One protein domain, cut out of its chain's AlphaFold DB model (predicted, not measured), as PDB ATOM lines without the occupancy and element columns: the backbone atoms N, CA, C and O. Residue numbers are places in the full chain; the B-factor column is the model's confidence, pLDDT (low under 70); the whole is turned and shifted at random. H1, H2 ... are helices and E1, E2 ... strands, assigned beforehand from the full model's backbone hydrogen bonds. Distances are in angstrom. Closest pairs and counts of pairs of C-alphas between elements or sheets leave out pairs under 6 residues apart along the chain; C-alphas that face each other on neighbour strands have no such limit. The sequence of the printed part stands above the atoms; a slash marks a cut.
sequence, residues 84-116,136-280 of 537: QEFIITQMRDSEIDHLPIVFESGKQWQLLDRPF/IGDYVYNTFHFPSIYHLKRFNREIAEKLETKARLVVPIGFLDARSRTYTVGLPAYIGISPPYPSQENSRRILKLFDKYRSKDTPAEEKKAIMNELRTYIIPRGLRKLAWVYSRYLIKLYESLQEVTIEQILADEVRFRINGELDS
ATOM      1  N   GLN A  84      35.171 -10.739 -23.246       63.41
ATOM      2  CA  GLN A  84      34.894  -9.504 -22.504       63.41
ATOM      3  C   GLN A  84      33.487  -9.523 -21.879       63.41
ATOM      4  O   GLN A  84      33.318  -9.147 -20.722       63.41
ATOM      5  N   GLU A  85      32.505 -10.051 -22.606       67.81
ATOM      6  CA  GLU A  85      31.129 -10.264 -22.150       67.81
ATOM      7  C   GLU A  85      31.035 -11.244 -20.966       67.81
ATOM      8  O   GLU A  85      30.318 -10.976 -20.002       67.81
ATOM      9  N   PHE A  86      31.789 -12.348 -20.982       71.50
ATOM     10  CA  PHE A  86      31.850 -13.312 -19.878       71.50
ATOM     11  C   PHE A  86      32.473 -12.702 -18.612       71.50
ATOM     12  O   PHE A  86      31.942 -12.870 -17.518       71.50
ATOM     13  N   ILE A  87      33.556 -11.928 -18.749       67.62
ATOM     14  CA  ILE A  87      34.163 -11.209 -17.613       67.62
ATOM     15  C   ILE A  87      33.166 -10.188 -17.039       67.62
ATOM     16  O   ILE A  87      32.963 -10.126 -15.827       67.62
ATOM     17  N   ILE A  88      32.493  -9.414 -17.901       74.25
ATOM     18  CA  ILE A  88      31.526  -8.378 -17.495       74.25
ATOM     19  C   ILE A  88      30.284  -8.968 -16.816       74.25
ATOM     20  O   ILE A  88      29.782  -8.391 -15.849       74.25
ATOM     21  N   THR A  89      29.800 -10.119 -17.284       75.62
ATOM     22  CA  THR A  89      28.634 -10.804 -16.702       75.62
ATOM     23  C   THR A  89      28.936 -11.502 -15.376       75.62
ATOM     24  O   THR A  89      28.028 -11.629 -14.557       75.62
ATOM     25  N   GLN A  90      30.186 -11.907 -15.117       77.88
ATOM     26  CA  GLN A  90      30.574 -12.515 -13.836       77.88
ATOM     27  C   GLN A  90      30.840 -11.511 -12.702       77.88
ATOM     28  O   GLN A  90      30.799 -11.906 -11.534       77.88
ATOM     29  N   MET A  91      31.092 -10.232 -13.002       72.62
ATOM     30  CA  MET A  91      31.343  -9.226 -11.965       72.62
ATOM     31  C   MET A  91      30.086  -8.853 -11.174       72.62
ATOM     32  O   MET A  91      29.032  -8.509 -11.724       72.62
ATOM     33  N   ARG A  92      30.245  -8.845  -9.849       81.69
ATOM     34  CA  ARG A  92      29.227  -8.421  -8.888       81.69
ATOM     35  C   ARG A  92      29.080  -6.905  -8.912       81.69
ATOM     36  O   ARG A  92      30.047  -6.176  -9.127       81.69
ATOM     37  N   ASP A  93      27.884  -6.412  -8.604       77.88
ATOM     38  CA  ASP A  93      27.611  -4.970  -8.631       77.88
ATOM     39  C   ASP A  93      28.550  -4.165  -7.702       77.88
ATOM     40  O   ASP A  93      29.014  -3.086  -8.065       77.88
ATOM     41  N   SER A  94      28.916  -4.733  -6.546       73.56
ATOM     42  CA  SER A  94      29.876  -4.148  -5.595       73.56
ATOM     43  C   SER A  94      31.324  -4.098  -6.095       73.56
ATOM     44  O   SER A  94      32.136  -3.358  -5.547       73.56
ATOM     45  N   GLU A  95      31.674  -4.889  -7.106       71.38
ATOM     46  CA  GLU A  95      33.003  -4.882  -7.723       71.38
ATOM     47  C   GLU A  95      33.068  -3.800  -8.800       71.38
ATOM     48  O   GLU A  95      34.028  -3.032  -8.854       71.38
ATOM     49  N   ILE A  96      31.993  -3.681  -9.586       73.19
ATOM     50  CA  ILE A  96      31.819  -2.655 -10.618       73.19
ATOM     51  C   ILE A  96      31.827  -1.245 -10.003       73.19
ATOM     52  O   ILE A  96      32.458  -0.349 -10.562       73.19
ATOM     53  N   ASP A  97      31.217  -1.051  -8.824       71.00
ATOM     54  CA  ASP A  97      31.256   0.227  -8.091       71.00
ATOM     55  C   ASP A  97      32.679   0.685  -7.710       71.00
ATOM     56  O   ASP A  97      32.916   1.868  -7.465       71.00
ATOM     57  N   HIS A  98      33.647  -0.227  -7.646       67.25
ATOM     58  CA  HIS A  98      35.023   0.076  -7.246       67.25
ATOM     59  C   HIS A  98      36.010   0.095  -8.422       67.25
ATOM     60  O   HIS A  98      37.208   0.309  -8.214       67.25
ATOM     61  N   LEU A  99      35.527  -0.090  -9.656       67.38
ATOM     62  CA  LEU A  99      36.374  -0.046 -10.841       67.38
ATOM     63  C   LEU A  99      36.922   1.372 -11.091       67.38
ATOM     64  O   LEU A  99      36.183   2.358 -11.014       67.38
ATOM     65  N   PRO A 100      38.215   1.508 -11.436       64.69
ATOM     66  CA  PRO A 100      38.790   2.792 -11.808       64.69
ATOM     67  C   PRO A 100      38.159   3.315 -13.105       64.69
ATOM     68  O   PRO A 100      38.010   2.569 -14.073       64.69
ATOM     69  N   ILE A 101      37.871   4.618 -13.165       64.31
ATOM     70  CA  ILE A 101      37.553   5.283 -14.434       64.31
ATOM     71  C   ILE A 101      38.861   5.474 -15.210       64.31
ATOM     72  O   ILE A 101      39.788   6.150 -14.747       64.31
ATOM     73  N   VAL A 102      38.926   4.878 -16.398       64.31
ATOM     74  CA  VAL A 102      40.068   4.921 -17.316       64.31
ATOM     75  C   VAL A 102      39.568   5.485 -18.637       64.31
ATOM     76  O   VAL A 102      38.585   4.997 -19.160       64.31
ATOM     77  N   PHE A 103      40.206   6.498 -19.208       59.62
ATOM     78  CA  PHE A 103      39.777   7.089 -20.477       59.62
ATOM     79  C   PHE A 103      40.787   6.815 -21.589       59.62
ATOM     80  O   PHE A 103      41.999   6.861 -21.361       59.62
ATOM     81  N   GLU A 104      40.291   6.579 -22.802       55.28
ATOM     82  CA  GLU A 104      41.129   6.562 -23.995       55.28
ATOM     83  C   GLU A 104      41.369   8.002 -24.470       55.28
ATOM     84  O   GLU A 104      40.447   8.725 -24.848       55.28
ATOM     85  N   SER A 105      42.623   8.449 -24.438       48.16
ATOM     86  CA  SER A 105      43.050   9.737 -24.989       48.16
ATOM     87  C   SER A 105      44.207   9.510 -25.947       48.16
ATOM     88  O   SER A 105      45.260   9.014 -25.549       48.16
ATOM     89  N   GLY A 106      44.002   9.824 -27.231       49.88
ATOM     90  CA  GLY A 106      45.022   9.667 -28.272       49.88
ATOM     91  C   GLY A 106      45.505   8.222 -28.457       49.88
ATOM     92  O   GLY A 106      46.707   8.002 -28.615       49.88
ATOM     93  N   LYS A 107      44.582   7.248 -28.411       50.00
ATOM     94  CA  LYS A 107      44.847   5.793 -28.408       50.00
ATOM     95  C   LYS A 107      45.540   5.254 -27.145       50.00
ATOM     96  O   LYS A 107      46.116   4.170 -27.181       50.00
ATOM     97  N   GLN A 108      45.537   6.011 -26.041       45.47
ATOM     98  CA  GLN A 108      46.197   5.644 -24.779       45.47
ATOM     99  C   GLN A 108      45.201   5.555 -23.626       45.47
ATOM    100  O   GLN A 108      44.448   6.501 -23.398       45.47
ATOM    101  N   TRP A 109      45.281   4.487 -22.834       52.34
ATOM    102  CA  TRP A 109      44.528   4.354 -21.586       52.34
ATOM    103  C   TRP A 109      45.161   5.194 -20.466       52.34
ATOM    104  O   TRP A 109      46.346   5.055 -20.146       52.34
ATOM    105  N   GLN A 110      44.373   6.094 -19.876       52.62
ATOM    106  CA  GLN A 110      44.797   7.010 -18.814       52.62
ATOM    107  C   GLN A 110      43.815   6.967 -17.636       52.62
ATOM    108  O   GLN A 110      42.608   6.899 -17.831       52.62
ATOM    109  N   LEU A 111      44.326   7.015 -16.405       53.66
ATOM    110  CA  LEU A 111      43.501   7.159 -15.198       53.66
ATOM    111  C   LEU A 111      43.090   8.626 -15.030       53.66
ATOM    112  O   LEU A 111      43.883   9.518 -15.327       53.66
ATOM    113  N   LEU A 112      41.869   8.879 -14.551       48.97
ATOM    114  CA  LEU A 112      41.366  10.239 -14.331       48.97
ATOM    115  C   LEU A 112      42.101  10.936 -13.169       48.97
ATOM    116  O   LEU A 112      41.778  10.723 -12.003       48.97
ATOM    117  N   ASP A 113      43.073  11.793 -13.494       46.72
ATOM    118  CA  ASP A 113      43.813  12.618 -12.527       46.72
ATOM    119  C   ASP A 113      42.884  13.635 -11.825       46.72
ATOM    120  O   ASP A 113      42.653  14.728 -12.347       46.72
ATOM    121  N   ARG A 114      42.362  13.298 -10.632       43.03
ATOM    122  CA  ARG A 114      41.839  14.236  -9.603       43.03
ATOM    123  C   ARG A 114      41.613  13.531  -8.242       43.03
ATOM    124  O   ARG A 114      41.751  12.313  -8.177       43.03
ATOM    125  N   PRO A 115      41.370  14.260  -7.125       33.06
ATOM    126  CA  PRO A 115      41.841  13.879  -5.787       33.06
ATOM    127  C   PRO A 115      40.929  12.894  -5.044       33.06
ATOM    128  O   PRO A 115      40.722  13.027  -3.841       33.06
ATOM    129  N   PHE A 116      40.387  11.891  -5.732       34.88
ATOM    130  CA  PHE A 116      39.802  10.759  -5.034       34.88
ATOM    131  C   PHE A 116      40.942   9.843  -4.590       34.88
ATOM    132  O   PHE A 116      41.476   9.047  -5.364       34.88
ATOM    133  N   ILE A 136      45.516  -8.628  -7.264       43.34
ATOM    134  CA  ILE A 136      46.450  -9.131  -8.269       43.34
ATOM    135  C   ILE A 136      46.088  -8.393  -9.558       43.34
ATOM    136  O   ILE A 136      44.959  -8.501 -10.017       43.34
ATOM    137  N   GLY A 137      47.000  -7.584 -10.100       49.97
ATOM    138  CA  GLY A 137      46.770  -6.988 -11.415       49.97
ATOM    139  C   GLY A 137      46.804  -8.095 -12.459       49.97
ATOM    140  O   GLY A 137      47.812  -8.798 -12.532       49.97
ATOM    141  N   ASP A 138      45.734  -8.253 -13.235       60.53
ATOM    142  CA  ASP A 138      45.716  -9.211 -14.338       60.53
ATOM    143  C   ASP A 138      46.817  -8.842 -15.334       60.53
ATOM    144  O   ASP A 138      46.934  -7.693 -15.771       60.53
ATOM    145  N   TYR A 139      47.663  -9.810 -15.673       61.00
ATOM    146  CA  TYR A 139      48.757  -9.591 -16.609       61.00
ATOM    147  C   TYR A 139      48.276  -9.879 -18.028       61.00
ATOM    148  O   TYR A 139      47.816 -10.976 -18.326       61.00
ATOM    149  N   VAL A 140      48.414  -8.897 -18.917       65.56
ATOM    150  CA  VAL A 140      48.234  -9.102 -20.357       65.56
ATOM    151  C   VAL A 140      49.561  -9.587 -20.917       65.56
ATOM    152  O   VAL A 140      50.529  -8.822 -20.949       65.56
ATOM    153  N   TYR A 141      49.613 -10.856 -21.313       70.69
ATOM    154  CA  TYR A 141      50.798 -11.479 -21.892       70.69
ATOM    155  C   TYR A 141      50.886 -11.210 -23.397       70.69
ATOM    156  O   TYR A 141      49.951 -11.470 -24.145       70.69
ATOM    157  N   ASN A 142      52.041 -10.716 -23.840       76.06
ATOM    158  CA  ASN A 142      52.412 -10.607 -25.250       76.06
ATOM    159  C   ASN A 142      53.609 -11.522 -25.524       76.06
ATOM    160  O   ASN A 142      54.597 -11.450 -24.792       76.06
ATOM    161  N   THR A 143      53.556 -12.332 -26.585       82.50
ATOM    162  CA  THR A 143      54.648 -13.245 -26.974       82.50
ATOM    163  C   THR A 143      55.249 -12.845 -28.319       82.50
ATOM    164  O   THR A 143      54.586 -12.877 -29.355       82.50
ATOM    165  N   PHE A 144      56.534 -12.508 -28.301       87.25
ATOM    166  CA  PHE A 144      57.326 -12.080 -29.451       87.25
ATOM    167  C   PHE A 144      58.192 -13.235 -29.967       87.25
ATOM    168  O   PHE A 144      58.830 -13.925 -29.170       87.25
ATOM    169  N   HIS A 145      58.241 -13.436 -31.288       91.38
ATOM    170  CA  HIS A 145      58.954 -14.546 -31.931       91.38
ATOM    171  C   HIS A 145      60.115 -14.015 -32.784       91.38
ATOM    172  O   HIS A 145      59.906 -13.211 -33.691       91.38
ATOM    173  N   PHE A 146      61.344 -14.459 -32.515       93.88
ATOM    174  CA  PHE A 146      62.541 -13.899 -33.152       93.88
ATOM    175  C   PHE A 146      63.174 -14.827 -34.198       93.88
ATOM    176  O   PHE A 146      63.315 -16.029 -33.957       93.88
ATOM    177  N   PRO A 147      63.667 -14.283 -35.331       93.81
ATOM    178  CA  PRO A 147      64.303 -15.089 -36.372       93.81
ATOM    179  C   PRO A 147      65.636 -15.699 -35.911       93.81
ATOM    180  O   PRO A 147      66.005 -16.786 -36.356       93.81
ATOM    181  N   SER A 148      66.352 -15.075 -34.966       96.44
ATOM    182  CA  SER A 148      67.565 -15.661 -34.380       96.44
ATOM    183  C   SER A 148      67.719 -15.360 -32.888       96.44
ATOM    184  O   SER A 148      67.164 -14.396 -32.361       96.44
ATOM    185  N   ILE A 149      68.534 -16.177 -32.211       96.19
ATOM    186  CA  ILE A 149      68.871 -16.016 -30.787       96.19
ATOM    187  C   ILE A 149      69.561 -14.663 -30.522       96.19
ATOM    188  O   ILE A 149      69.423 -14.112 -29.432       96.19
ATOM    189  N   TYR A 150      70.269 -14.095 -31.506       96.69
ATOM    190  CA  TYR A 150      70.910 -12.782 -31.378       96.69
ATOM    191  C   TYR A 150      69.882 -11.650 -31.256       96.69
ATOM    192  O   TYR A 150      70.021 -10.811 -30.367       96.69
ATOM    193  N   HIS A 151      68.808 -11.685 -32.051       96.31
ATOM    194  CA  HIS A 151      67.694 -10.737 -31.933       96.31
ATOM    195  C   HIS A 151      67.010 -10.843 -30.567       96.31
ATOM    196  O   HIS A 151      66.836  -9.831 -29.896       96.31
ATOM    197  N   LEU A 152      66.712 -12.065 -30.104       95.00
ATOM    198  CA  LEU A 152      66.124 -12.300 -28.779       95.00
ATOM    199  C   LEU A 152      67.012 -11.753 -27.646       95.00
ATOM    200  O   LEU A 152      66.528 -11.080 -26.737       95.00
ATOM    201  N   LYS A 153      68.328 -12.008 -27.703       96.00
ATOM    202  CA  LYS A 153      69.289 -11.484 -26.718       96.00
ATOM    203  C   LYS A 153      69.366  -9.954 -26.748       96.00
ATOM    204  O   LYS A 153      69.400  -9.345 -25.680       96.00
ATOM    205  N   ARG A 154      69.358  -9.333 -27.936       95.94
ATOM    206  CA  ARG A 154      69.335  -7.867 -28.091       95.94
ATOM    207  C   ARG A 154      68.039  -7.276 -27.537       95.94
ATOM    208  O   ARG A 154      68.123  -6.386 -26.700       95.94
ATOM    209  N   PHE A 155      66.881  -7.825 -27.900       96.00
ATOM    210  CA  PHE A 155      65.568  -7.411 -27.389       96.00
ATOM    211  C   PHE A 155      65.510  -7.439 -25.857       96.00
ATOM    212  O   PHE A 155      65.138  -6.453 -25.228       96.00
ATOM    213  N   ASN A 156      65.965  -8.535 -25.242       94.94
ATOM    214  CA  ASN A 156      66.003  -8.664 -23.787       94.94
ATOM    215  C   ASN A 156      66.972  -7.669 -23.114       94.94
ATOM    216  O   ASN A 156      66.668  -7.162 -22.035       94.94
ATOM    217  N   ARG A 157      68.118  -7.359 -23.745       95.06
ATOM    218  CA  ARG A 157      69.065  -6.337 -23.257       95.06
ATOM    219  C   ARG A 157      68.433  -4.941 -23.259       95.06
ATOM    220  O   ARG A 157      68.467  -4.270 -22.232       95.06
ATOM    221  N   GLU A 158      67.810  -4.547 -24.369       94.94
ATOM    222  CA  GLU A 158      67.096  -3.266 -24.502       94.94
ATOM    223  C   GLU A 158      65.950  -3.136 -23.490       94.94
ATOM    224  O   GLU A 158      65.765  -2.092 -22.868       94.94
ATOM    225  N   ILE A 159      65.203  -4.221 -23.273       93.88
ATOM    226  CA  ILE A 159      64.136  -4.295 -22.270       93.88
ATOM    227  C   ILE A 159      64.664  -4.052 -20.857       93.88
ATOM    228  O   ILE A 159      64.100  -3.225 -20.134       93.88
ATOM    229  N   ALA A 160      65.741  -4.738 -20.468       91.62
ATOM    230  CA  ALA A 160      66.349  -4.573 -19.153       91.62
ATOM    231  C   ALA A 160      66.813  -3.122 -18.941       91.62
ATOM    232  O   ALA A 160      66.395  -2.480 -17.976       91.62
ATOM    233  N   GLU A 161      67.562  -2.557 -19.894       92.44
ATOM    234  CA  GLU A 161      68.003  -1.158 -19.845       92.44
ATOM    235  C   GLU A 161      66.812  -0.185 -19.776       92.44
ATOM    236  O   GLU A 161      66.824   0.798 -19.024       92.44
ATOM    237  N   LYS A 162      65.730  -0.453 -20.517       90.75
ATOM    238  CA  LYS A 162      64.556   0.423 -20.521       90.75
ATOM    239  C   LYS A 162      63.808   0.419 -19.190       90.75
ATOM    240  O   LYS A 162      63.362   1.487 -18.750       90.75
ATOM    241  N   LEU A 163      63.686  -0.744 -18.553       86.88
ATOM    242  CA  LEU A 163      63.111  -0.891 -17.214       86.88
ATOM    243  C   LEU A 163      63.994  -0.217 -16.159       86.88
ATOM    244  O   LEU A 163      63.485   0.552 -15.346       86.88
ATOM    245  N   GLU A 164      65.313  -0.398 -16.232       87.06
ATOM    246  CA  GLU A 164      66.272   0.241 -15.325       87.06
ATOM    247  C   GLU A 164      66.365   1.764 -15.481       87.06
ATOM    248  O   GLU A 164      66.779   2.448 -14.544       87.06
ATOM    249  N   THR A 165      65.972   2.333 -16.624       87.56
ATOM    250  CA  THR A 165      66.088   3.778 -16.887       87.56
ATOM    251  C   THR A 165      64.750   4.513 -16.801       87.56
ATOM    252  O   THR A 165      64.561   5.350 -15.920       87.56
ATOM    253  N   LYS A 166      63.818   4.230 -17.720       80.50
ATOM    254  CA  LYS A 166      62.631   5.070 -17.985       80.50
ATOM    255  C   LYS A 166      61.317   4.412 -17.571       80.50
ATOM    256  O   LYS A 166      60.337   5.115 -17.354       80.50
ATOM    257  N   ALA A 167      61.294   3.086 -17.442       83.31
ATOM    258  CA  ALA A 167      60.100   2.309 -17.114       83.31
ATOM    259  C   ALA A 167      60.145   1.667 -15.710       83.31
ATOM    260  O   ALA A 167      59.382   0.747 -15.453       83.31
ATOM    261  N   ARG A 168      60.959   2.195 -14.777       80.50
ATOM    262  CA  ARG A 168      61.163   1.675 -13.397       80.50
ATOM    263  C   ARG A 168      59.892   1.378 -12.589       80.50
ATOM    264  O   ARG A 168      59.934   0.593 -11.650       80.50
ATOM    265  N   LEU A 169      58.789   2.061 -12.897       77.12
ATOM    266  CA  LEU A 169      57.495   1.911 -12.217       77.12
ATOM    267  C   LEU A 169      56.583   0.858 -12.872       77.12
ATOM    268  O   LEU A 169      55.516   0.555 -12.338       77.12
ATOM    269  N   VAL A 170      56.968   0.328 -14.034       79.38
ATOM    270  CA  VAL A 170      56.336  -0.837 -14.653       79.38
ATOM    271  C   VAL A 170      57.028  -2.067 -14.082       79.38
ATOM    272  O   VAL A 170      58.249  -2.177 -14.141       79.38
ATOM    273  N   VAL A 171      56.244  -2.995 -13.537       78.00
ATOM    274  CA  VAL A 171      56.731  -4.290 -13.048       78.00
ATOM    275  C   VAL A 171      56.200  -5.361 -14.003       78.00
ATOM    276  O   VAL A 171      55.118  -5.896 -13.763       78.00
ATOM    277  N   PRO A 172      56.866  -5.599 -15.148       82.62
ATOM    278  CA  PRO A 172      56.469  -6.656 -16.064       82.62
ATOM    279  C   PRO A 172      56.935  -8.021 -15.547       82.62
ATOM    280  O   PRO A 172      57.945  -8.123 -14.849       82.62
ATOM    281  N   ILE A 173      56.245  -9.080 -15.959       76.81
ATOM    282  CA  ILE A 173      56.708 -10.461 -15.789       76.81
ATOM    283  C   ILE A 173      57.269 -10.919 -17.133       76.81
ATOM    284  O   ILE A 173      56.510 -11.084 -18.082       76.81
ATOM    285  N   GLY A 174      58.589 -11.084 -17.235       80.50
ATOM    286  CA  GLY A 174      59.262 -11.522 -18.462       80.50
ATOM    287  C   GLY A 174      59.691 -12.989 -18.404       80.50
ATOM    288  O   GLY A 174      60.327 -13.413 -17.440       80.50
ATOM    289  N   PHE A 175      59.404 -13.736 -19.467       80.81
ATOM    290  CA  PHE A 175      59.884 -15.092 -19.717       80.81
ATOM    291  C   PHE A 175      60.640 -15.119 -21.048       80.81
ATOM    292  O   PHE A 175      60.130 -14.675 -22.075       80.81
ATOM    293  N   LEU A 176      61.863 -15.644 -21.034       86.19
ATOM    294  CA  LEU A 176      62.713 -15.777 -22.215       86.19
ATOM    295  C   LEU A 176      62.954 -17.260 -22.482       86.19
ATOM    296  O   LEU A 176      63.570 -17.929 -21.652       86.19
ATOM    297  N   ASP A 177      62.531 -17.754 -23.646       82.31
ATOM    298  CA  ASP A 177      62.887 -19.093 -24.113       82.31
ATOM    299  C   ASP A 177      63.824 -19.017 -25.324       82.31
ATOM    300  O   ASP A 177      63.440 -18.742 -26.464       82.31
ATOM    301  N   ALA A 178      65.097 -19.316 -25.064       88.06
ATOM    302  CA  ALA A 178      66.132 -19.354 -26.084       88.06
ATOM    303  C   ALA A 178      65.969 -20.513 -27.087       88.06
ATOM    304  O   ALA A 178      66.537 -20.421 -28.176       88.06
ATOM    305  N   ARG A 179      65.221 -21.581 -26.756       84.50
ATOM    306  CA  ARG A 179      65.007 -22.740 -27.642       84.50
ATOM    307  C   ARG A 179      63.986 -22.419 -28.729       84.50
ATOM    308  O   ARG A 179      64.303 -22.542 -29.910       84.50
ATOM    309  N   SER A 180      62.797 -21.946 -28.351       81.12
ATOM    310  CA  SER A 180      61.784 -21.481 -29.314       81.12
ATOM    311  C   SER A 180      62.107 -20.114 -29.936       81.12
ATOM    312  O   SER A 180      61.489 -19.740 -30.931       81.12
ATOM    313  N   ARG A 181      63.114 -19.394 -29.411       91.50
ATOM    314  CA  ARG A 181      63.462 -17.999 -29.753       91.50
ATOM    315  C   ARG A 181      62.322 -17.023 -29.435       91.50
ATOM    316  O   ARG A 181      62.084 -16.078 -30.189       91.50
ATOM    317  N   THR A 182      61.630 -17.244 -28.321       83.75
ATOM    318  CA  THR A 182      60.492 -16.420 -27.902       83.75
ATOM    319  C   THR A 182      60.797 -15.572 -26.672       83.75
ATOM    320  O   THR A 182      61.625 -15.916 -25.822       83.75
ATOM    321  N   TYR A 183      60.112 -14.432 -26.591       86.38
ATOM    322  CA  TYR A 183      60.044 -13.601 -25.397       86.38
ATOM    323  C   TYR A 183      58.583 -13.327 -25.059       86.38
ATOM    324  O   TYR A 183      57.894 -12.644 -25.818       86.38
ATOM    325  N   THR A 184      58.116 -13.831 -23.923       79.50
ATOM    326  CA  THR A 184      56.768 -13.576 -23.408       79.50
ATOM    327  C   THR A 184      56.845 -12.556 -22.286       79.50
ATOM    328  O   THR A 184      57.647 -12.698 -21.366       79.50
ATOM    329  N   VAL A 185      56.006 -11.524 -22.332       82.25
ATOM    330  CA  VAL A 185      55.963 -10.479 -21.309       82.25
ATOM    331  C   VAL A 185      54.539 -10.165 -20.883       82.25
ATOM    332  O   VAL A 185      53.725  -9.702 -21.679       82.25
ATOM    333  N   GLY A 186      54.256 -10.407 -19.606       76.06
ATOM    334  CA  GLY A 186      53.039  -9.992 -18.926       76.06
ATOM    335  C   GLY A 186      53.152  -8.548 -18.460       76.06
ATOM    336  O   GLY A 186      54.071  -8.206 -17.711       76.06
ATOM    337  N   LEU A 187      52.204  -7.701 -18.858       78.00
ATOM    338  CA  LEU A 187      52.094  -6.315 -18.401       78.00
ATOM    339  C   LEU A 187      50.888  -6.141 -17.471       78.00
ATOM    340  O   LEU A 187      49.807  -6.613 -17.820       78.00
ATOM    341  N   PRO A 188      51.024  -5.439 -16.330       68.19
ATOM    342  CA  PRO A 188      49.924  -5.269 -15.387       68.19
ATOM    343  C   PRO A 188      48.814  -4.390 -15.982       68.19
ATOM    344  O   PRO A 188      49.008  -3.192 -16.233       68.19
ATOM    345  N   ALA A 189      47.646  -4.994 -16.172       66.75
ATOM    346  CA  ALA A 189      46.408  -4.359 -16.587       66.75
ATOM    347  C   ALA A 189      45.406  -4.276 -15.425       66.75
ATOM    348  O   ALA A 189      45.604  -4.820 -14.337       66.75
ATOM    349  N   TYR A 190      44.338  -3.521 -15.668       65.88
ATOM    350  CA  TYR A 190      43.254  -3.254 -14.738       65.88
ATOM    351  C   TYR A 190      41.937  -3.394 -15.492       65.88
ATOM    352  O   TYR A 190      41.769  -2.801 -16.560       65.88
ATOM    353  N   ILE A 191      40.981  -4.110 -14.912       67.25
ATOM    354  CA  ILE A 191      39.576  -3.938 -15.279       67.25
ATOM    355  C   ILE A 191      39.188  -2.503 -14.879       67.25
ATOM    356  O   ILE A 191      39.570  -2.034 -13.804       67.25
ATOM    357  N   GLY A 192      38.480  -1.776 -15.742       74.00
ATOM    358  CA  GLY A 192      38.135  -0.369 -15.517       74.00
ATOM    359  C   GLY A 192      36.967   0.103 -16.378       74.00
ATOM    360  O   GLY A 192      36.533  -0.607 -17.280       74.00
ATOM    361  N   ILE A 193      36.448   1.302 -16.106       75.75
ATOM    362  CA  ILE A 193      35.311   1.882 -16.838       75.75
ATOM    363  C   ILE A 193      35.787   2.968 -17.801       75.75
ATOM    364  O   ILE A 193      36.392   3.951 -17.371       75.75
ATOM    365  N   SER A 194      35.452   2.815 -19.083       79.44
ATOM    366  CA  SER A 194      35.744   3.762 -20.155       79.44
ATOM    367  C   SER A 194      34.555   4.651 -20.508       79.44
ATOM    368  O   SER A 194      33.596   4.168 -21.112       79.44
ATOM    369  N   PRO A 195      34.609   5.968 -20.223       76.31
ATOM    370  CA  PRO A 195      33.609   6.893 -20.728       76.31
ATOM    371  C   PRO A 195      33.674   6.965 -22.263       76.31
ATOM    372  O   PRO A 195      34.773   7.098 -22.809       76.31
ATOM    373  N   PRO A 196      32.530   6.943 -22.973       76.94
ATOM    374  CA  PRO A 196      32.506   7.188 -24.411       76.94
ATOM    375  C   PRO A 196      33.015   8.600 -24.739       76.94
ATOM    376  O   PRO A 196      33.064   9.490 -23.885       76.94
ATOM    377  N   TYR A 197      33.387   8.846 -25.993       66.88
ATOM    378  CA  TYR A 197      33.813  10.180 -26.425       66.88
ATOM    379  C   TYR A 197      32.611  11.156 -26.488       66.88
ATOM    380  O   TYR A 197      31.543  10.735 -26.929       66.88
ATOM    381  N   PRO A 198      32.737  12.437 -26.072       74.12
ATOM    382  CA  PRO A 198      33.907  13.089 -25.478       74.12
ATOM    383  C   PRO A 198      34.125  12.711 -24.003       74.12
ATOM    384  O   PRO A 198      33.240  12.818 -23.151       74.12
ATOM    385  N   SER A 199      35.358  12.318 -23.675       70.50
ATOM    386  CA  SER A 199      35.686  11.701 -22.383       70.50
ATOM    387  C   SER A 199      35.505  12.623 -21.170       70.50
ATOM    388  O   SER A 199      35.171  12.139 -20.090       70.50
ATOM    389  N   GLN A 200      35.674  13.945 -21.307       71.00
ATOM    390  CA  GLN A 200      35.507  14.888 -20.186       71.00
ATOM    391  C   GLN A 200      34.047  15.084 -19.754       71.00
ATOM    392  O   GLN A 200      33.779  15.287 -18.570       71.00
ATOM    393  N   GLU A 201      33.097  15.022 -20.684       76.06
ATOM    394  CA  GLU A 201      31.672  15.188 -20.376       76.06
ATOM    395  C   GLU A 201      31.071  13.854 -19.932       76.06
ATOM    396  O   GLU A 201      30.395  13.777 -18.903       76.06
ATOM    397  N   ASN A 202      31.418  12.772 -20.628       80.50
ATOM    398  CA  ASN A 202      30.928  11.439 -20.299       80.50
ATOM    399  C   ASN A 202      31.560  10.857 -19.022       80.50
ATOM    400  O   ASN A 202      30.890  10.112 -18.311       80.50
ATOM    401  N   SER A 203      32.782  11.251 -18.636       80.12
ATOM    402  CA  SER A 203      33.300  10.928 -17.292       80.12
ATOM    403  C   SER A 203      32.477  11.597 -16.189       80.12
ATOM    404  O   SER A 203      32.185  10.951 -15.187       80.12
ATOM    405  N   ARG A 204      32.006  12.841 -16.378       81.94
ATOM    406  CA  ARG A 204      31.058  13.479 -15.444       81.94
ATOM    407  C   ARG A 204      29.704  12.764 -15.425       81.94
ATOM    408  O   ARG A 204      29.097  12.691 -14.361       81.94
ATOM    409  N   ARG A 205      29.231  12.228 -16.558       86.50
ATOM    410  CA  ARG A 205      28.025  11.376 -16.608       86.50
ATOM    411  C   ARG A 205      28.219  10.096 -15.790       86.50
ATOM    412  O   ARG A 205      27.392   9.820 -14.934       86.50
ATOM    413  N   ILE A 206      29.320   9.370 -15.986       85.94
ATOM    414  CA  ILE A 206      29.622   8.142 -15.229       85.94
ATOM    415  C   ILE A 206      29.821   8.419 -13.735       85.94
ATOM    416  O   ILE A 206      29.304   7.669 -12.913       85.94
ATOM    417  N   LEU A 207      30.472   9.524 -13.360       85.50
ATOM    418  CA  LEU A 207      30.553   9.948 -11.956       85.50
ATOM    419  C   LEU A 207      29.158  10.189 -11.359       85.50
ATOM    420  O   LEU A 207      28.849   9.623 -10.317       85.50
ATOM    421  N   LYS A 208      28.269  10.906 -12.062       89.56
ATOM    422  CA  LYS A 208      26.869  11.084 -11.632       89.56
ATOM    423  C   LYS A 208      26.100   9.761 -11.522       89.56
ATOM    424  O   LYS A 208      25.256   9.639 -10.640       89.56
ATOM    425  N   LEU A 209      26.366   8.787 -12.397       90.44
ATOM    426  CA  LEU A 209      25.775   7.446 -12.309       90.44
ATOM    427  C   LEU A 209      26.245   6.718 -11.041       90.44
ATOM    428  O   LEU A 209      25.407   6.188 -10.319       90.44
ATOM    429  N   PHE A 210      27.542   6.760 -10.717       87.00
ATOM    430  CA  PHE A 210      28.063   6.219  -9.457       87.00
ATOM    431  C   PHE A 210      27.488   6.933  -8.229       87.00
ATOM    432  O   PHE A 210      27.023   6.269  -7.308       87.00
ATOM    433  N   ASP A 211      27.468   8.267  -8.214       88.88
ATOM    434  CA  ASP A 211      26.922   9.052  -7.099       88.88
ATOM    435  C   ASP A 211      25.441   8.714  -6.860       88.88
ATOM    436  O   ASP A 211      25.009   8.525  -5.721       88.88
ATOM    437  N   LYS A 212      24.668   8.543  -7.942       90.44
ATOM    438  CA  LYS A 212      23.267   8.110  -7.889       90.44
ATOM    439  C   LYS A 212      23.129   6.660  -7.413       90.44
ATOM    440  O   LYS A 212      22.351   6.395  -6.507       90.44
ATOM    441  N   TYR A 213      23.920   5.725  -7.942       88.94
ATOM    442  CA  TYR A 213      23.921   4.327  -7.494       88.94
ATOM    443  C   TYR A 213      24.262   4.187  -5.998       88.94
ATOM    444  O   TYR A 213      23.634   3.402  -5.282       88.94
ATOM    445  N   ARG A 214      25.222   4.979  -5.508       87.81
ATOM    446  CA  ARG A 214      25.651   5.013  -4.101       87.81
ATOM    447  C   ARG A 214      24.675   5.741  -3.180       87.81
ATOM    448  O   ARG A 214      24.706   5.490  -1.975       87.81
ATOM    449  N   SER A 215      23.802   6.599  -3.711       91.31
ATOM    450  CA  SER A 215      22.772   7.266  -2.914       91.31
ATOM    451  C   SER A 215      21.872   6.252  -2.200       91.31
ATOM    452  O   SER A 215      21.560   5.177  -2.725       91.31
ATOM    453  N   LYS A 216      21.439   6.589  -0.982       88.31
ATOM    454  CA  LYS A 216      20.496   5.768  -0.210       88.31
ATOM    455  C   LYS A 216      19.075   5.844  -0.774       88.31
ATOM    456  O   LYS A 216      18.335   4.876  -0.646       88.31
ATOM    457  N   ASP A 217      18.745   6.947  -1.439       92.44
ATOM    458  CA  ASP A 217      17.378   7.280  -1.860       92.44
ATOM    459  C   ASP A 217      16.990   6.660  -3.214       92.44
ATOM    460  O   ASP A 217      15.836   6.720  -3.634       92.44
ATOM    461  N   THR A 218      17.950   6.062  -3.924       91.75
ATOM    462  CA  THR A 218      17.737   5.477  -5.253       91.75
ATOM    463  C   THR A 218      17.125   4.070  -5.145       91.75
ATOM    464  O   THR A 218      17.736   3.193  -4.523       91.75
ATOM    465  N   PRO A 219      15.952   3.808  -5.757       95.12
ATOM    466  CA  PRO A 219      15.256   2.529  -5.640       95.12
ATOM    467  C   PRO A 219      16.021   1.387  -6.322       95.12
ATOM    468  O   PRO A 219      16.777   1.590  -7.273       95.12
ATOM    469  N   ALA A 220      15.802   0.154  -5.857       92.06
ATOM    470  CA  ALA A 220      16.569  -1.019  -6.289       92.06
ATOM    471  C   ALA A 220      16.490  -1.306  -7.804       92.06
ATOM    472  O   ALA A 220      17.456  -1.792  -8.389       92.06
ATOM    473  N   GLU A 221      15.364  -0.991  -8.448       94.38
ATOM    474  CA  GLU A 221      15.192  -1.122  -9.901       94.38
ATOM    475  C   GLU A 221      16.050  -0.112 -10.670       94.38
ATOM    476  O   GLU A 221      16.752  -0.479 -11.611       94.38
ATOM    477  N   GLU A 222      16.082   1.141 -10.210       93.50
ATOM    478  CA  GLU A 222      16.925   2.183 -10.793       93.50
ATOM    479  C   GLU A 222      18.413   1.887 -10.567       93.50
ATOM    480  O   GLU A 222      19.217   2.059 -11.481       93.50
ATOM    481  N   LYS A 223      18.786   1.331  -9.403       90.94
ATOM    482  CA  LYS A 223      20.151   0.832  -9.173       90.94
ATOM    483  C   LYS A 223      20.542  -0.240 -10.191       90.94
ATOM    484  O   LYS A 223      21.615  -0.136 -10.776       90.94
ATOM    485  N   LYS A 224      19.677  -1.225 -10.470       91.81
ATOM    486  CA  LYS A 224      19.931  -2.245 -11.509       91.81
ATOM    487  C   LYS A 224      20.073  -1.631 -12.905       91.81
ATOM    488  O   LYS A 224      20.970  -2.029 -13.645       91.81
ATOM    489  N   ALA A 225      19.231  -0.657 -13.257       93.00
ATOM    490  CA  ALA A 225      19.323   0.047 -14.535       93.00
ATOM    491  C   ALA A 225      20.667   0.787 -14.683       93.00
ATOM    492  O   ALA A 225      21.353   0.609 -15.688       93.00
ATOM    493  N   ILE A 226      21.088   1.524 -13.647       90.94
ATOM    494  CA  ILE A 226      22.387   2.211 -13.608       90.94
ATOM    495  C   ILE A 226      23.549   1.214 -13.733       90.94
ATOM    496  O   ILE A 226      24.479   1.463 -14.496       90.94
ATOM    497  N   MET A 227      23.500   0.069 -13.044       88.06
ATOM    498  CA  MET A 227      24.557  -0.946 -13.151       88.06
ATOM    499  C   MET A 227      24.633  -1.578 -14.538       88.06
ATOM    500  O   MET A 227      25.729  -1.854 -15.020       88.06
ATOM    501  N   ASN A 228      23.496  -1.777 -15.203       90.31
ATOM    502  CA  ASN A 228      23.479  -2.262 -16.579       90.31
ATOM    503  C   ASN A 228      24.021  -1.212 -17.560       90.31
ATOM    504  O   ASN A 228      24.761  -1.585 -18.465       90.31
ATOM    505  N   GLU A 229      23.752   0.083 -17.351       91.06
ATOM    506  CA  GLU A 229      24.399   1.164 -18.113       91.06
ATOM    507  C   GLU A 229      25.920   1.171 -17.868       91.06
ATOM    508  O   GLU A 229      26.692   1.127 -18.826       91.06
ATOM    509  N   LEU A 230      26.366   1.119 -16.606       87.12
ATOM    510  CA  LEU A 230      27.788   1.067 -16.241       87.12
ATOM    511  C   LEU A 230      28.502  -0.152 -16.844       87.12
ATOM    512  O   LEU A 230      29.620   0.007 -17.332       87.12
ATOM    513  N   ARG A 231      27.859  -1.332 -16.891       86.00
ATOM    514  CA  ARG A 231      28.385  -2.549 -17.544       86.00
ATOM    515  C   ARG A 231      28.759  -2.327 -19.010       86.00
ATOM    516  O   ARG A 231      29.776  -2.866 -19.442       86.00
ATOM    517  N   THR A 232      28.008  -1.511 -19.757       87.62
ATOM    518  CA  THR A 232      28.320  -1.211 -21.172       87.62
ATOM    519  C   THR A 232      29.636  -0.455 -21.360       87.62
ATOM    520  O   THR A 232      30.235  -0.510 -22.432       87.62
ATOM    521  N   TYR A 233      30.113   0.216 -20.312       83.06
ATOM    522  CA  TYR A 233      31.338   1.005 -20.318       83.06
ATOM    523  C   TYR A 233      32.548   0.250 -19.748       83.06
ATOM    524  O   TYR A 233      33.639   0.816 -19.686       83.06
ATOM    525  N   ILE A 234      32.404  -1.008 -19.311       80.31
ATOM    526  CA  ILE A 234      33.510  -1.747 -18.688       80.31
ATOM    527  C   ILE A 234      34.457  -2.323 -19.743       80.31
ATOM    528  O   ILE A 234      34.050  -2.968 -20.710       80.31
ATOM    529  N   ILE A 235      35.754  -2.142 -19.504       74.69
ATOM    530  CA  ILE A 235      36.848  -2.696 -20.294       74.69
ATOM    531  C   ILE A 235      37.702  -3.589 -19.386       74.69
ATOM    532  O   ILE A 235      38.212  -3.117 -18.367       74.69
ATOM    533  N   PRO A 236      37.900  -4.873 -19.735       59.28
ATOM    534  CA  PRO A 236      38.545  -5.840 -18.849       59.28
ATOM    535  C   PRO A 236      40.071  -5.674 -18.755       59.28
ATOM    536  O   PRO A 236      40.688  -6.227 -17.853       59.28
ATOM    537  N   ARG A 237      40.709  -4.955 -19.691       64.69
ATOM    538  CA  ARG A 237      42.179  -4.920 -19.853       64.69
ATOM    539  C   ARG A 237      42.736  -3.510 -20.099       64.69
ATOM    540  O   ARG A 237      43.552  -3.290 -20.992       64.69
ATOM    541  N   GLY A 238      42.313  -2.536 -19.296       61.44
ATOM    542  CA  GLY A 238      42.884  -1.187 -19.306       61.44
ATOM    543  C   GLY A 238      44.311  -1.167 -18.745       61.44
ATOM    544  O   GLY A 238      44.538  -1.430 -17.565       61.44
ATOM    545  N   LEU A 239      45.305  -0.831 -19.569       61.41
ATOM    546  CA  LEU A 239      46.688  -0.668 -19.104       61.41
ATOM    547  C   LEU A 239      46.873   0.678 -18.383       61.41
ATOM    548  O   LEU A 239      46.390   1.713 -18.840       61.41
ATOM    549  N   ARG A 240      47.664   0.707 -17.300       67.62
ATOM    550  CA  ARG A 240      48.178   1.980 -16.752       67.62
ATOM    551  C   ARG A 240      48.989   2.711 -17.822       67.62
ATOM    552  O   ARG A 240      49.774   2.072 -18.514       67.62
ATOM    553  N   LYS A 241      48.925   4.047 -17.859       69.81
ATOM    554  CA  LYS A 241      49.674   4.914 -18.798       69.81
ATOM    555  C   LYS A 241      51.128   4.472 -19.039       69.81
ATOM    556  O   LYS A 241      51.550   4.363 -20.184       69.81
ATOM    557  N   LEU A 242      51.882   4.166 -17.979       76.06
ATOM    558  CA  LEU A 242      53.272   3.697 -18.094       76.06
ATOM    559  C   LEU A 242      53.389   2.284 -18.689       76.06
ATOM    560  O   LEU A 242      54.252   2.060 -19.532       76.06
ATOM    561  N   ALA A 243      52.507   1.356 -18.306       79.25
ATOM    562  CA  ALA A 243      52.457   0.009 -18.878       79.25
ATOM    563  C   ALA A 243      52.013   0.035 -20.353       79.25
ATOM    564  O   ALA A 243      52.544  -0.720 -21.157       79.25
ATOM    565  N   TRP A 244      51.116   0.950 -20.736       75.81
ATOM    566  CA  TRP A 244      50.719   1.173 -22.129       75.81
ATOM    567  C   TRP A 244      51.867   1.748 -22.971       75.81
ATOM    568  O   TRP A 244      52.180   1.207 -24.030       75.81
ATOM    569  N   VAL A 245      52.548   2.798 -22.487       80.94
ATOM    570  CA  VAL A 245      53.730   3.372 -23.166       80.94
ATOM    571  C   VAL A 245      54.823   2.314 -23.324       80.94
ATOM    572  O   VAL A 245      55.451   2.229 -24.378       80.94
ATOM    573  N   TYR A 246      55.019   1.479 -22.304       86.69
ATOM    574  CA  TYR A 246      55.966   0.373 -22.342       86.69
ATOM    575  C   TYR A 246      55.534  -0.745 -23.311       86.69
ATOM    576  O   TYR A 246      56.359  -1.204 -24.090       86.69
ATOM    577  N   SER A 247      54.247  -1.106 -23.360       85.06
ATOM    578  CA  SER A 247      53.684  -2.038 -24.355       85.06
ATOM    579  C   SER A 247      53.937  -1.563 -25.789       85.06
ATOM    580  O   SER A 247      54.456  -2.304 -26.621       85.06
ATOM    581  N   ARG A 248      53.665  -0.282 -26.067       85.12
ATOM    582  CA  ARG A 248      53.928   0.316 -27.382       85.12
ATOM    583  C   ARG A 248      55.423   0.344 -27.715       85.12
ATOM    584  O   ARG A 248      55.775   0.094 -28.864       85.12
ATOM    585  N   TYR A 249      56.284   0.617 -26.732       92.38
ATOM    586  CA  TYR A 249      57.738   0.516 -26.892       92.38
ATOM    587  C   TYR A 249      58.175  -0.914 -27.233       92.38
ATOM    588  O   TYR A 249      58.970  -1.074 -28.147       92.38
ATOM    589  N   LEU A 250      57.639  -1.939 -26.561       91.31
ATOM    590  CA  LEU A 250      57.952  -3.346 -26.842       91.31
ATOM    591  C   LEU A 250      57.586  -3.740 -28.277       91.31
ATOM    592  O   LEU A 250      58.400  -4.349 -28.962       91.31
ATOM    593  N   ILE A 251      56.390  -3.359 -28.742       88.94
ATOM    594  CA  ILE A 251      55.931  -3.636 -30.112       88.94
ATOM    595  C   ILE A 251      56.830  -2.926 -31.135       88.94
ATOM    596  O   ILE A 251      57.310  -3.565 -32.064       88.94
ATOM    597  N   LYS A 252      57.126  -1.634 -30.939       93.12
ATOM    598  CA  LYS A 252      57.992  -0.872 -31.857       93.12
ATOM    599  C   LYS A 252      59.435  -1.374 -31.869       93.12
ATOM    600  O   LYS A 252      60.017  -1.511 -32.937       93.12
ATOM    601  N   LEU A 253      59.978  -1.708 -30.700       95.44
ATOM    602  CA  LEU A 253      61.298  -2.319 -30.560       95.44
ATOM    603  C   LEU A 253      61.365  -3.682 -31.261       95.44
ATOM    604  O   LEU A 253      62.383  -4.000 -31.865       95.44
ATOM    605  N   TYR A 254      60.300  -4.483 -31.183       95.44
ATOM    606  CA  TYR A 254      60.206  -5.770 -31.869       95.44
ATOM    607  C   TYR A 254      60.197  -5.598 -33.389       95.44
ATOM    608  O   TYR A 254      61.017  -6.216 -34.061       95.44
ATOM    609  N   GLU A 255      59.329  -4.725 -33.911       93.75
ATOM    610  CA  GLU A 255      59.261  -4.383 -35.338       93.75
ATOM    611  C   GLU A 255      60.630  -3.902 -35.852       93.75
ATOM    612  O   GLU A 255      61.192  -4.511 -36.758       93.75
ATOM    613  N   SER A 256      61.231  -2.892 -35.209       95.38
ATOM    614  CA  SER A 256      62.545  -2.377 -35.615       95.38
ATOM    615  C   SER A 256      63.686  -3.382 -35.440       95.38
ATOM    616  O   SER A 256      64.668  -3.290 -36.167       95.38
ATOM    617  N   LEU A 257      63.597  -4.358 -34.528       94.81
ATOM    618  CA  LEU A 257      64.589  -5.437 -34.452       94.81
ATOM    619  C   LEU A 257      64.415  -6.503 -35.533       94.81
ATOM    620  O   LEU A 257      65.399  -7.160 -35.852       94.81
ATOM    621  N   GLN A 258      63.223  -6.694 -36.104       92.62
ATOM    622  CA  GLN A 258      63.049  -7.614 -37.234       92.62
ATOM    623  C   GLN A 258      63.669  -7.083 -38.536       92.62
ATOM    624  O   GLN A 258      64.035  -7.879 -39.396       92.62
ATOM    625  N   GLU A 259      63.820  -5.762 -38.666       93.06
ATOM    626  CA  GLU A 259      64.434  -5.096 -39.826       93.06
ATOM    627  C   GLU A 259      65.978  -5.123 -39.806       93.06
ATOM    628  O   GLU A 259      66.624  -4.835 -40.812       93.06
ATOM    629  N   VAL A 260      66.584  -5.467 -38.667       94.69
ATOM    630  CA  VAL A 260      68.034  -5.404 -38.433       94.69
ATOM    631  C   VAL A 260      68.731  -6.703 -38.849       94.69
ATOM    632  O   VAL A 260      68.220  -7.798 -38.629       94.69
ATOM    633  N   THR A 261      69.947  -6.614 -39.400       95.75
ATOM    634  CA  THR A 261      70.733  -7.813 -39.739       95.75
ATOM    635  C   THR A 261      71.517  -8.362 -38.540       95.75
ATOM    636  O   THR A 261      71.904  -7.645 -37.616       95.75
ATOM    637  N   ILE A 262      71.814  -9.668 -38.556       95.38
ATOM    638  CA  ILE A 262      72.583 -10.322 -37.480       95.38
ATOM    639  C   ILE A 262      73.978  -9.691 -37.327       95.38
ATOM    640  O   ILE A 262      74.456  -9.535 -36.206       95.38
ATOM    641  N   GLU A 263      74.608  -9.293 -38.432       94.75
ATOM    642  CA  GLU A 263      75.926  -8.645 -38.450       94.75
ATOM    643  C   GLU A 263      75.907  -7.307 -37.698       94.75
ATOM    644  O   GLU A 263      76.741  -7.082 -36.822       94.75
ATOM    645  N   GLN A 264      74.890  -6.476 -37.945       93.25
ATOM    646  CA  GLN A 264      74.683  -5.196 -37.259       93.25
ATOM    647  C   GLN A 264      74.436  -5.364 -35.745       93.25
ATOM    648  O   GLN A 264      74.867  -4.528 -34.947       93.25
ATOM    649  N   ILE A 265      73.781  -6.456 -35.325       93.44
ATOM    650  CA  ILE A 265      73.599  -6.793 -33.899       93.44
ATOM    651  C   ILE A 265      74.919  -7.233 -33.264       93.44
ATOM    652  O   ILE A 265      75.210  -6.837 -32.137       93.44
ATOM    653  N   LEU A 266      75.710  -8.049 -33.966       92.62
ATOM    654  CA  LEU A 266      77.003  -8.539 -33.477       92.62
ATOM    655  C   LEU A 266      78.054  -7.426 -33.379       92.62
ATOM    656  O   LEU A 266      78.883  -7.467 -32.473       92.62
ATOM    657  N   ALA A 267      77.994  -6.428 -34.262       92.50
ATOM    658  CA  ALA A 267      78.833  -5.232 -34.211       92.50
ATOM    659  C   ALA A 267      78.398  -4.211 -33.130       92.50
ATOM    660  O   ALA A 267      79.142  -3.282 -32.830       92.50
ATOM    661  N   ASP A 268      77.211  -4.387 -32.530       89.12
ATOM    662  CA  ASP A 268      76.583  -3.471 -31.558       89.12
ATOM    663  C   ASP A 268      76.386  -2.026 -32.081       89.12
ATOM    664  O   ASP A 268      76.283  -1.068 -31.313       89.12
ATOM    665  N   GLU A 269      76.316  -1.861 -33.408       89.56
ATOM    666  CA  GLU A 269      76.219  -0.555 -34.084       89.56
ATOM    667  C   GLU A 269      74.815   0.062 -33.997       89.56
ATOM    668  O   GLU A 269      74.657   1.284 -33.998       89.56
ATOM    669  N   VAL A 270      73.788  -0.784 -33.894       89.56
ATOM    670  CA  VAL A 270      72.379  -0.375 -33.902       89.56
ATOM    671  C   VAL A 270      71.971   0.220 -32.566       89.56
ATOM    672  O   VAL A 270      72.062  -0.457 -31.544       89.56
ATOM    673  N   ARG A 271      71.420   1.435 -32.571       91.06
ATOM    674  CA  ARG A 271      70.822   2.069 -31.388       91.06
ATOM    675  C   ARG A 271      69.315   2.219 -31.558       91.06
ATOM    676  O   ARG A 271      68.833   2.419 -32.669       91.06
ATOM    677  N   PHE A 272      68.584   2.150 -30.448       91.38
ATOM    678  CA  PHE A 272      67.132   2.324 -30.423       91.38
ATOM    679  C   PHE A 272      66.745   3.616 -29.711       91.38
ATOM    680  O   PHE A 272      67.254   3.963 -28.642       91.38
ATOM    681  N   ARG A 273      65.794   4.332 -30.305       90.62
ATOM    682  CA  ARG A 273      65.238   5.574 -29.775       90.62
ATOM    683  C   ARG A 273      64.328   5.313 -28.575       90.62
ATOM    684  O   ARG A 273      63.950   4.193 -28.231       90.62
ATOM    685  N   ILE A 274      63.916   6.394 -27.911       86.94
ATOM    686  CA  ILE A 274      63.089   6.329 -26.692       86.94
ATOM    687  C   ILE A 274      61.729   5.643 -26.943       86.94
ATOM    688  O   ILE A 274      61.189   5.016 -26.031       86.94
ATOM    689  N   ASN A 275      61.209   5.715 -28.164       87.19
ATOM    690  CA  ASN A 275      59.983   5.063 -28.632       87.19
ATOM    691  C   ASN A 275      60.176   3.613 -29.125       87.19
ATOM    692  O   ASN A 275      59.172   2.936 -29.321       87.19
ATOM    693  N   GLY A 276      61.415   3.118 -29.243       89.19
ATOM    694  CA  GLY A 276      61.732   1.762 -29.717       89.19
ATOM    695  C   GLY A 276      62.086   1.683 -31.199       89.19
ATOM    696  O   GLY A 276      62.511   0.631 -31.651       89.19
ATOM    697  N   GLU A 277      61.962   2.788 -31.934       92.94
ATOM    698  CA  GLU A 277      62.344   2.856 -33.346       92.94
ATOM    699  C   GLU A 277      63.870   2.833 -33.512       92.94
ATOM    700  O   GLU A 277      64.609   3.296 -32.634       92.94
ATOM    701  N   LEU A 278      64.335   2.322 -34.652       91.56
ATOM    702  CA  LEU A 278      65.740   2.373 -35.049       91.56
ATOM    703  C   LEU A 278      66.243   3.826 -35.094       91.56
ATOM    704  O   LEU A 278      65.591   4.695 -35.678       91.56
ATOM    705  N   ASP A 279      67.410   4.104 -34.515       88.56
ATOM    706  CA  ASP A 279      68.064   5.395 -34.720       88.56
ATOM    707  C   ASP A 279      68.824   5.370 -36.050       88.56
ATOM    708  O   ASP A 279      69.835   4.684 -36.188       88.56
ATOM    709  N   SER A 280      68.306   6.081 -37.055       78.69
ATOM    710  CA  SER A 280      68.900   6.126 -38.400       78.69
ATOM    711  C   SER A 280      70.191   6.949 -38.470       78.69
ATOM    712  O   SER A 280      70.869   6.926 -39.496       78.69
TER     713      SER A 280
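What this domain is: This is residues 84 to 116 and 136 to 280 of the 537 residues of an uncharacterized protein of Ustilago bromivora (UniProt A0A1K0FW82). A rod with a long strand, E5, along its middle: at one end H3 and H6 cover one face of a strongly twisted sheet in which E3 and E4 pair with the first part of E5, and at the other end sits the helical hairpin H4 and H5. E6 pairs with the last part of E5, and the small hairpin E1 and E2 packs beside E6 and the start of H6. The printed part has 178 residues with seven named helices and six named strands, in the order H1 H2 E1 E2 E3 H3 E4 E5 H4 H5 E6 H6 H7. The class is mixed, helices and strands, and the neighbour strands are antiparallel. The whole is loose, with a radius of gyration of the C-alphas of 20.7 A and spans of 70 by 30 by 23 A.

Where its parts are: H1, residues 84 to 90, begins at C-alpha 84 (34.894, -9.504, -22.504), and H2 is residues 93 to 96. E1 is residues 102 to 105, E2 108 to 111 and E3 139 to 145, 19.1 A long. H3, residues 149 to 165, measures 24.3 A. E4 is residues 173 to 177. E5, residues 182 to 193, runs 33.0 A to C-alpha 193 (35.311, 1.882, -16.838). H4, residues 199 to 214, is 21.9 A long, and H5, residues 220 to 232, 19.0 A. E6 is residues 234 to 239. H6, residues 241 to 258, measures 26.0 A, and H7, residues 262 to 266, ends at C-alpha 266 (77.003, -8.539, -33.477).

How they stand to each other: In the branched sheet E3 lies on one side of E5, with N 142 and O 185 2.9 A apart; E4, with N 175 and O 184 at 2.8 A, and E6, with N 190 and O 238 at 2.8 A, lie on the other side. H3 and H6 are on the same face, at heights over the sheet of 10.3 A and 8.9 A. They touch at His 151 and Leu 257, closest C-alphas 6.6 A, at a shallow tilt of 28 degrees, opposite ways. H7 touches H3 with C-alphas 262 and 150 closest, 6.8 A. In the hairpin E1 and E2, N 103 and O 110 are 2.8 A apart; C-alphas 110 of E2 and 241 of H6 are the closest of the two, 5.3 A. H4 and H5 touch at a shallow tilt of 30 degrees, opposite ways, C-alphas 213 and 223 closest at 5.4 A. H2 touches H5, C-alphas 93 and 227 closest at 6.8 A. H1 only grazes the branched sheet with residues 84 to 88. Every O i to N i+4 pair is within hydrogen-bond range in H1, H3, H5, H6 and H7, and 11 of 12 in H4; H2 is too short for such a pair.

The domain as a whole: The C-alphas of Asp 217 and Glu 263, the two farthest apart, are 70.9 A apart. Residues 117 to 135 are not printed; C-alphas 116 and 136 across the cut are 21.2 A apart. Of the links printed whole, none is long. Mean pLDDT of the printed part is 80.2, and 38 residues are under 70, among them 98 to 116.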